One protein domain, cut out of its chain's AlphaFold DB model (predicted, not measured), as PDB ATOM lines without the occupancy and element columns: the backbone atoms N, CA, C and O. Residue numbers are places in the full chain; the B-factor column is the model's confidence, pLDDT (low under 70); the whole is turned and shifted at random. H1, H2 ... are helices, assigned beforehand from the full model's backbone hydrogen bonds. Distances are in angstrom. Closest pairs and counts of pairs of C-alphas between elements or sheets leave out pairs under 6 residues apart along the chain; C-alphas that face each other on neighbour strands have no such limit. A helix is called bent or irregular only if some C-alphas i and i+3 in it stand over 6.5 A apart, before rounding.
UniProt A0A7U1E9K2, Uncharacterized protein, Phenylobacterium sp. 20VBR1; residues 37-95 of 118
ATOM      1  N   GLY A  37      -4.703 -14.595  -0.664       86.12
ATOM      2  CA  GLY A  37      -4.690 -14.952   0.758       86.12
ATOM      3  C   GLY A  37      -5.146 -13.874   1.755       86.12
ATOM      4  O   GLY A  37      -5.107 -14.133   2.960       86.12
ATOM      5  N   LEU A  38      -5.613 -12.701   1.305       86.69
ATOM      6  CA  LEU A  38      -6.207 -11.678   2.179       86.69
ATOM      7  C   LEU A  38      -7.735 -11.657   2.051       86.69
ATOM      8  O   LEU A  38      -8.280 -11.435   0.968       86.69
ATOM      9  N   SER A  39      -8.437 -11.851   3.169       86.94
ATOM     10  CA  SER A  39      -9.893 -11.738   3.212       86.94
ATOM     11  C   SER A  39     -10.323 -10.275   3.070       86.94
ATOM     12  O   SER A  39      -9.807  -9.377   3.739       86.94
ATOM     13  N   TRP A  40     -11.321 -10.028   2.224       85.19
ATOM     14  CA  TRP A  40     -11.934  -8.712   2.056       85.19
ATOM     15  C   TRP A  40     -12.605  -8.238   3.350       85.19
ATOM     16  O   TRP A  40     -12.587  -7.044   3.635       85.19
ATOM     17  N   GLN A  41     -13.130  -9.147   4.177       85.88
ATOM     18  CA  GLN A  41     -13.628  -8.788   5.502       85.88
ATOM     19  C   GLN A  41     -12.504  -8.258   6.398       85.88
ATOM     20  O   GLN A  41     -12.699  -7.235   7.043       85.88
ATOM     21  N   GLU A  42     -11.322  -8.881   6.395       87.81
ATOM     22  CA  GLU A  42     -10.177  -8.395   7.180       87.81
ATOM     23  C   GLU A  42      -9.645  -7.051   6.660       87.81
ATOM     24  O   GLU A  42      -9.281  -6.175   7.442       87.81
ATOM     25  N   LEU A  43      -9.660  -6.844   5.341       89.62
ATOM     26  CA  LEU A  43      -9.216  -5.597   4.713       89.62
ATOM     27  C   LEU A  43     -10.106  -4.398   5.085       89.62
ATOM     28  O   LEU A  43      -9.593  -3.299   5.295       89.62
ATOM     29  N   PHE A  44     -11.426  -4.594   5.191       87.31
ATOM     30  CA  PHE A  44     -12.379  -3.512   5.481       87.31
ATOM     31  C   PHE A  44     -12.802  -3.407   6.949       87.31
ATOM     32  O   PHE A  44     -13.084  -2.306   7.415       87.31
ATOM     33  N   HIS A  45     -12.854  -4.519   7.680       87.38
ATOM     34  CA  HIS A  45     -13.319  -4.570   9.071       87.38
ATOM     35  C   HIS A  45     -12.189  -4.826  10.077       87.38
ATOM     36  O   HIS A  45     -12.402  -4.697  11.284       87.38
ATOM     37  N   GLY A  46     -10.982  -5.126   9.593       89.44
ATOM     38  CA  GLY A  46      -9.815  -5.420  10.415       89.44
ATOM     39  C   GLY A  46      -9.699  -6.886  10.818       89.44
ATOM     40  O   GLY A  46     -10.521  -7.722  10.446       89.44
ATOM     41  N   ALA A  47      -8.643  -7.197  11.569       90.25
ATOM     42  CA  ALA A  47      -8.271  -8.571  11.890       90.25
ATOM     43  C   ALA A  47      -9.393  -9.340  12.614       90.25
ATOM     44  O   ALA A  47      -9.991  -8.843  13.576       90.25
ATOM     45  N   ASP A  48      -9.646 -10.573  12.163       88.62
ATOM     46  CA  ASP A  48     -10.625 -11.466  12.783       88.62
ATOM     47  C   ASP A  48     -10.078 -12.006  14.121       88.62
ATOM     48  O   ASP A  48      -9.050 -12.696  14.133       88.62
ATOM     49  N   PRO A  49     -10.746 -11.740  15.260       86.12
ATOM     50  CA  PRO A  49     -10.311 -12.230  16.564       86.12
ATOM     51  C   PRO A  49     -10.273 -13.760  16.668       86.12
ATOM     52  O   PRO A  49      -9.465 -14.278  17.440       86.12
ATOM     53  N   ALA A  50     -11.104 -14.488  15.911       86.31
ATOM     54  CA  ALA A  50     -11.076 -15.949  15.896       86.31
ATOM     55  C   ALA A  50      -9.783 -16.466  15.250       86.31
ATOM     56  O   ALA A  50      -9.130 -17.349  15.803       86.31
ATOM     57  N   ARG A  51      -9.362 -15.853  14.136       84.75
ATOM     58  CA  ARG A  51      -8.116 -16.203  13.441       84.75
ATOM     59  C   ARG A  51      -6.878 -15.753  14.213       84.75
ATOM     60  O   ARG A  51      -5.910 -16.496  14.301       84.75
ATOM     61  N   ALA A  52      -6.932 -14.580  14.844       84.75
ATOM     62  CA  ALA A  52      -5.843 -14.072  15.678       84.75
ATOM     63  C   ALA A  52      -5.618 -14.891  16.965       84.75
ATOM     64  O   ALA A  52      -4.553 -14.803  17.573       84.75
ATOM     65  N   ALA A  53      -6.615 -15.664  17.407       83.81
ATOM     66  CA  ALA A  53      -6.508 -16.560  18.558       83.81
ATOM     67  C   ALA A  53      -6.040 -17.981  18.191       83.81
ATOM     68  O   ALA A  53      -5.663 -18.739  19.089       83.81
ATOM     69  N   ASP A  54      -6.070 -18.346  16.909       86.31
ATOM     70  CA  ASP A  54      -5.695 -19.672  16.433       86.31
ATOM     71  C   ASP A  54      -4.173 -19.783  16.256       86.31
ATOM     72  O   ASP A  54      -3.545 -19.064  15.473       86.31
ATOM     73  N   LYS A  55      -3.578 -20.740  16.973       82.00
ATOM     74  CA  LYS A  55      -2.134 -21.015  16.959       82.00
ATOM     75  C   LYS A  55      -1.624 -21.591  15.637       82.00
ATOM     76  O   LYS A  55      -0.420 -21.655  15.425       82.00
ATOM     77  N   THR A  56      -2.527 -22.021  14.763       84.44
ATOM     78  CA  THR A  56      -2.200 -22.487  13.411       84.44
ATOM     79  C   THR A  56      -1.830 -21.321  12.495       84.44
ATOM     80  O   THR A  56      -1.065 -21.498  11.551       84.44
ATOM     81  N   PHE A  57      -2.359 -20.126  12.778       78.31
ATOM     82  CA  PHE A  57      -2.159 -18.922  11.970       78.31
ATOM     83  C   PHE A  57      -1.270 -17.883  12.657       78.31
ATOM     84  O   PHE A  57      -0.664 -17.060  11.973       78.31
ATOM     85  N   VAL A  58      -1.186 -17.907  13.991       83.31
ATOM     86  CA  VAL A  58      -0.421 -16.938  14.784       83.31
ATOM     87  C   VAL A  58       0.456 -17.649  15.813       83.31
ATOM     88  O   VAL A  58      -0.048 -18.347  16.689       83.31
ATOM     89  N   GLU A  59       1.769 -17.414  15.751       84.94
ATOM     90  CA  GLU A  59       2.737 -18.002  16.690       84.94
ATOM     91  C   GLU A  59       2.545 -17.496  18.131       84.94
ATOM     92  O   GLU A  59       2.545 -18.296  19.069       84.94
ATOM     93  N   ASP A  60       2.321 -16.187  18.311       86.06
ATOM     94  CA  ASP A  60       2.060 -15.571  19.620       86.06
ATOM     95  C   ASP A  60       0.801 -14.678  19.614       86.06
ATOM     96  O   ASP A  60       0.870 -13.463  19.387       86.06
ATOM     97  N   PRO A  61      -0.375 -15.260  19.910       83.50
ATOM     98  CA  PRO A  61      -1.623 -14.513  20.021       83.50
ATOM     99  C   PRO A  61      -1.612 -13.432  21.111       83.50
ATOM    100  O   PRO A  61      -2.373 -12.469  21.019       83.50
ATOM    101  N   ALA A  62      -0.803 -13.583  22.166       84.69
ATOM    102  CA  ALA A  62      -0.787 -12.645  23.287       84.69
ATOM    103  C   ALA A  62      -0.073 -11.340  22.916       84.69
ATOM    104  O   ALA A  62      -0.514 -10.266  23.327       84.69
ATOM    105  N   ALA A  63       0.973 -11.420  22.092       85.50
ATOM    106  CA  ALA A  63       1.657 -10.246  21.560       85.50
ATOM    107  C   ALA A  63       0.853  -9.528  20.459       85.50
ATOM    108  O   ALA A  63       0.950  -8.308  20.318       85.50
ATOM    109  N   LEU A  64       0.046 -10.267  19.687       87.00
ATOM    110  CA  LEU A  64      -0.612  -9.754  18.478       87.00
ATOM    111  C   LEU A  64      -1.958  -9.062  18.757       87.00
ATOM    112  O   LEU A  64      -2.291  -8.053  18.130       87.00
ATOM    113  N   LYS A  65      -2.714  -9.552  19.747       87.19
ATOM    114  CA  LYS A  65      -3.994  -8.965  20.184       87.19
ATOM    115  C   LYS A  65      -3.944  -7.463  20.500       87.19
ATOM    116  O   LYS A  65      -4.757  -6.742  19.916       87.19
ATOM    117  N   PRO A  66      -3.000  -6.948  21.311       89.12
ATOM    118  CA  PRO A  66      -2.974  -5.522  21.636       89.12
ATOM    119  C   PRO A  66      -2.687  -4.624  20.426       89.12
ATOM    120  O   PRO A  66      -3.037  -3.448  20.448       89.12
ATOM    121  N   GLN A  67      -2.065  -5.156  19.370       87.75
ATOM    122  CA  GLN A  67      -1.694  -4.378  18.185       87.75
ATOM    123  C   GLN A  67      -2.796  -4.354  17.118       87.75
ATOM    124  O   GLN A  67      -2.966  -3.339  16.447       87.75
ATOM    125  N   PHE A  68      -3.549  -5.449  16.962       89.38
ATOM    126  CA  PHE A  68      -4.476  -5.613  15.833       89.38
ATOM    127  C   PHE A  68      -5.932  -5.901  16.231       89.38
ATOM    128  O   PHE A  68      -6.824  -5.733  15.402       89.38
ATOM    129  N   ILE A  69      -6.196  -6.302  17.481       89.56
ATOM    130  CA  ILE A  69      -7.536  -6.690  17.961       89.56
ATOM    131  C   ILE A  69      -8.083  -5.703  18.994       89.56
ATOM    132  O   ILE A  69      -9.229  -5.267  18.877       89.56
ATOM    133  N   ASP A  70      -7.286  -5.305  19.980       89.94
ATOM    134  CA  ASP A  70      -7.747  -4.430  21.073       89.94
ATOM    135  C   ASP A  70      -7.669  -2.934  20.718       89.94
ATOM    136  O   ASP A  70      -7.846  -2.055  21.562       89.94
ATOM    137  N   VAL A  71      -7.418  -2.637  19.444       91.12
ATOM    138  CA  VAL A  71      -7.366  -1.284  18.892       91.12
ATOM    139  C   VAL A  71      -8.753  -0.807  18.444       91.12
ATOM    140  O   VAL A  71      -9.554  -1.608  17.954       91.12
ATOM    141  N   PRO A  72      -9.045   0.502  18.564       88.00
ATOM    142  CA  PRO A  72     -10.349   1.057  18.200       88.00
ATOM    143  C   PRO A  72     -10.637   0.975  16.695       88.00
ATOM    144  O   PRO A  72     -11.788   0.806  16.306       88.00
ATOM    145  N   ASP A  73      -9.603   1.068  15.854       90.06
ATOM    146  CA  ASP A  73      -9.711   0.952  14.399       90.06
ATOM    147  C   ASP A  73      -8.807  -0.177  13.898       90.06
ATOM    148  O   ASP A  73      -7.617  -0.001  13.618       90.06
ATOM    149  N   ARG A  74      -9.393  -1.373  13.832       90.31
ATOM    150  CA  ARG A  74      -8.697  -2.600  13.433       90.31
ATOM    151  C   ARG A  74      -8.356  -2.620  11.949       90.31
ATOM    152  O   ARG A  74      -7.331  -3.179  11.571       90.31
ATOM    153  N   ALA A  75      -9.200  -2.024  11.109       89.56
ATOM    154  CA  ALA A  75      -8.999  -2.002   9.664       89.56
ATOM    155  C   ALA A  75      -7.772  -1.152   9.312       89.56
ATOM    156  O   ALA A  75      -6.878  -1.603   8.587       89.56
ATOM    157  N   ARG A  76      -7.669   0.027   9.938       91.88
ATOM    158  CA  ARG A  76      -6.497   0.896   9.836       91.88
ATOM    159  C   ARG A  76      -5.244   0.270  10.443       91.88
ATOM    160  O   ARG A  76      -4.172   0.421   9.869       91.88
ATOM    161  N   ALA A  77      -5.357  -0.442  11.565       92.62
ATOM    162  CA  ALA A  77      -4.213  -1.129  12.167       92.62
ATOM    163  C   ALA A  77      -3.662  -2.250  11.270       92.62
ATOM    164  O   ALA A  77      -2.447  -2.391  11.150       92.62
ATOM    165  N   LEU A  78      -4.538  -3.016  10.610       91.19
ATOM    166  CA  LEU A  78      -4.131  -4.126   9.747       91.19
ATOM    167  C   LEU A  78      -3.617  -3.658   8.377       91.19
ATOM    168  O   LEU A  78      -2.649  -4.205   7.856       91.19
ATOM    169  N   THR A  79      -4.260  -2.652   7.777       91.88
ATOM    170  CA  THR A  79      -3.951  -2.191   6.412       91.88
ATOM    171  C   THR A  79      -3.779  -0.670   6.342       91.88
ATOM    172  O   THR A  79      -4.507   0.020   5.622       91.88
ATOM    173  N   PRO A  80      -2.778  -0.107   7.047       91.62
ATOM    174  CA  PRO A  80      -2.649   1.338   7.223       91.62
ATOM    175  C   PRO A  80      -2.536   2.086   5.895       91.62
ATOM    176  O   PRO A  80      -3.143   3.134   5.730       91.62
ATOM    177  N   PHE A  81      -1.842   1.532   4.899       91.75
ATOM    178  CA  PHE A  81      -1.721   2.172   3.588       91.75
ATOM    179  C   PHE A  81      -3.076   2.354   2.880       91.75
ATOM    180  O   PHE A  81      -3.344   3.421   2.327       91.75
ATOM    181  N   LEU A  82      -3.953   1.347   2.909       90.56
ATOM    182  CA  LEU A  82      -5.238   1.424   2.211       90.56
ATOM    183  C   LEU A  82      -6.161   2.455   2.873       90.56
ATOM    184  O   LEU A  82      -6.778   3.263   2.180       90.56
ATOM    185  N   HIS A  83      -6.205   2.476   4.205       89.88
ATOM    186  CA  HIS A  83      -7.088   3.374   4.957       89.88
ATOM    187  C   HIS A  83      -6.524   4.790   5.128       89.88
ATOM    188  O   HIS A  83      -7.289   5.751   5.145       89.88
ATOM    189  N   ASP A  84      -5.201   4.964   5.214       91.06
ATOM    190  CA  ASP A  84      -4.601   6.291   5.397       91.06
ATOM    191  C   ASP A  84      -4.214   6.991   4.098       91.06
ATOM    192  O   ASP A  84      -4.230   8.223   4.079       91.06
ATOM    193  N   VAL A  85      -3.852   6.246   3.049       93.38
ATOM    194  CA  VAL A  85      -3.359   6.807   1.782       93.38
ATOM    195  C   VAL A  85      -4.421   6.670   0.703       93.38
ATOM    196  O   VAL A  85      -4.912   7.680   0.198       93.38
ATOM    197  N   VAL A  86      -4.835   5.440   0.386       91.19
ATOM    198  CA  VAL A  86      -5.747   5.181  -0.741       91.19
ATOM    199  C   VAL A  86      -7.130   5.776  -0.488       91.19
ATOM    200  O   VAL A  86      -7.682   6.406  -1.383       91.19
ATOM    201  N   ALA A  87      -7.661   5.673   0.732       88.44
ATOM    202  CA  ALA A  87      -8.954   6.271   1.067       88.44
ATOM    203  C   ALA A  87      -8.958   7.813   1.004       88.44
ATOM    204  O   ALA A  87     -10.014   8.410   0.823       88.44
ATOM    205  N   LYS A  88      -7.794   8.467   1.154       90.31
ATOM    206  CA  LYS A  88      -7.677   9.939   1.126       90.31
ATOM    207  C   LYS A  88      -7.311  10.482  -0.250       90.31
ATOM    208  O   LYS A  88      -7.737  11.573  -0.609       90.31
ATOM    209  N   GLN A  89      -6.479   9.756  -0.991       92.88
ATOM    210  CA  GLN A  89      -5.909  10.199  -2.267       92.88
ATOM    211  C   GLN A  89      -6.547   9.517  -3.480       92.88
ATOM    212  O   GLN A  89      -6.242   9.874  -4.615       92.88
ATOM    213  N   GLY A  90      -7.415   8.534  -3.258       88.56
ATOM    214  CA  GLY A  90      -8.048   7.754  -4.306       88.56
ATOM    215  C   GLY A  90      -9.458   7.326  -3.927       88.56
ATOM    216  O   GLY A  90     -10.138   7.961  -3.124       88.56
ATOM    217  N   VAL A  91      -9.904   6.240  -4.550       87.12
ATOM    218  CA  VAL A  91     -11.230   5.670  -4.325       87.12
ATOM    219  C   VAL A  91     -11.050   4.267  -3.779       87.12
ATOM    220  O   VAL A  91     -10.426   3.421  -4.417       87.12
ATOM    221  N   LEU A  92     -11.619   4.022  -2.603       86.75
ATOM    222  CA  LEU A  92     -11.677   2.698  -2.009       86.75
ATOM    223  C   LEU A  92     -13.082   2.121  -2.230       86.75
ATOM    224  O   LEU A  92     -14.069   2.679  -1.756       86.75
ATOM    225  N   LEU A  93     -13.172   1.027  -2.986       85.12
ATOM    226  CA  LEU A  93     -14.430   0.349  -3.303       85.12
ATOM    227  C   LEU A  93     -14.505  -0.963  -2.522       85.12
ATOM    228  O   LEU A  93     -13.632  -1.815  -2.671       85.12
ATOM    229  N   GLY A  94     -15.548  -1.126  -1.713       78.69
ATOM    230  CA  GLY A  94     -15.782  -2.324  -0.909       78.69
ATOM    231  C   GLY A  94     -17.218  -2.821  -1.024       78.69
ATOM    232  O   GLY A  94     -18.106  -2.099  -1.483       78.69
ATOM    233  N   ILE A  95     -17.448  -4.061  -0.595       71.44
ATOM    234  CA  ILE A  95     -18.797  -4.618  -0.462       71.44
ATOM    235  C   ILE A  95     -19.322  -4.336   0.947       71.44
ATOM    236  O   ILE A  95     -18.625  -4.568   1.933       71.44
TER     237      ILE A  95
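AT A GLANCE: This is residues 37 to 95 of the 118 residues of an uncharacterized protein of Phenylobacterium sp. 20VBR1 (UniProt A0A7U1E9K2). Five short helices make an elongated body: H3, H4 and H5 follow one another along its length, with H3 toward one end, H5 toward the other and H4 in the middle, while the earlier stretch with H1 and H2 folds along one side, H1 packing on H4 and H2 on H3. The row is a loose one, H4 meeting H3 and H5 only at corners, and residues 54 to 59 of the H2 to H3 loop stick out near the H2 and H3 end. The printed part has 59 residues with five named helices, H1 to H5 in chain order, and no named strand; the class is all helix. It is only just compact, close to loose, with a radius of gyration of the C-alphas of 12.3 A, and it spans 36 by 20 by 14 A.

HOW THE PARTS SIT: H5, residues 80 to 89, is the longest helix. It touches H4, residues 74 to 78, only at the corner by their link; the closest C-alphas are those of Arg 76 and His 83, 5.5 A apart. H4 is the hub, touching three other helices. It touches H1, residues 40 to 45, with the C-alphas of His 45 and Ala 75 closest at 5.1 A. H1 and H5 are near each other, with 5 pairs of C-alphas within 10 A. H4 and H3, residues 61 to 68, touch only at the corner by their link, the C-alphas of Phe 68 and Arg 74 being closest at 5.7 A. H3 touches H2, residues 49 to 53, where the C-alphas of Ala 53 and Pro 61 are closest at 5.5 A. H1 and H2 are apart, and so are H3 and H5. In H1, H2 and H4 every O i to N i+4 pair is within hydrogen-bond range; in H3 it is 2 of 4 and in H5 4 of 6.

IN THESE COORDINATES: H5 is 13.4 A from first to last C-alpha and ends at C-alpha 89, (-5.909, 10.199, -2.267). It is neither bent nor irregular, but only just: C-alphas 84 and 87 are 6.1 A apart. H3 is 10.2 A long and only just irregular, with C-alphas 63 and 66 6.6 A apart. H1 is 8.3 A long and begins at C-alpha 40, (-11.934, -8.712, 2.056). H2 and H4 are each 6.1 A long; C-alpha 74, where H4 begins, is at (-8.697, -2.600, 13.433).

THE WHOLE: The two C-alphas farthest apart are those of Lys 55 and Gln 89, at 36.9 A. The printed part, residues 37 to 95, has no cut. The links H1 to H2, H3 to H4 and H4 to H5 are tight, and the link H2 to H3 is short. The mean pLDDT of the printed part is 87.5, and no printed residue is under 70.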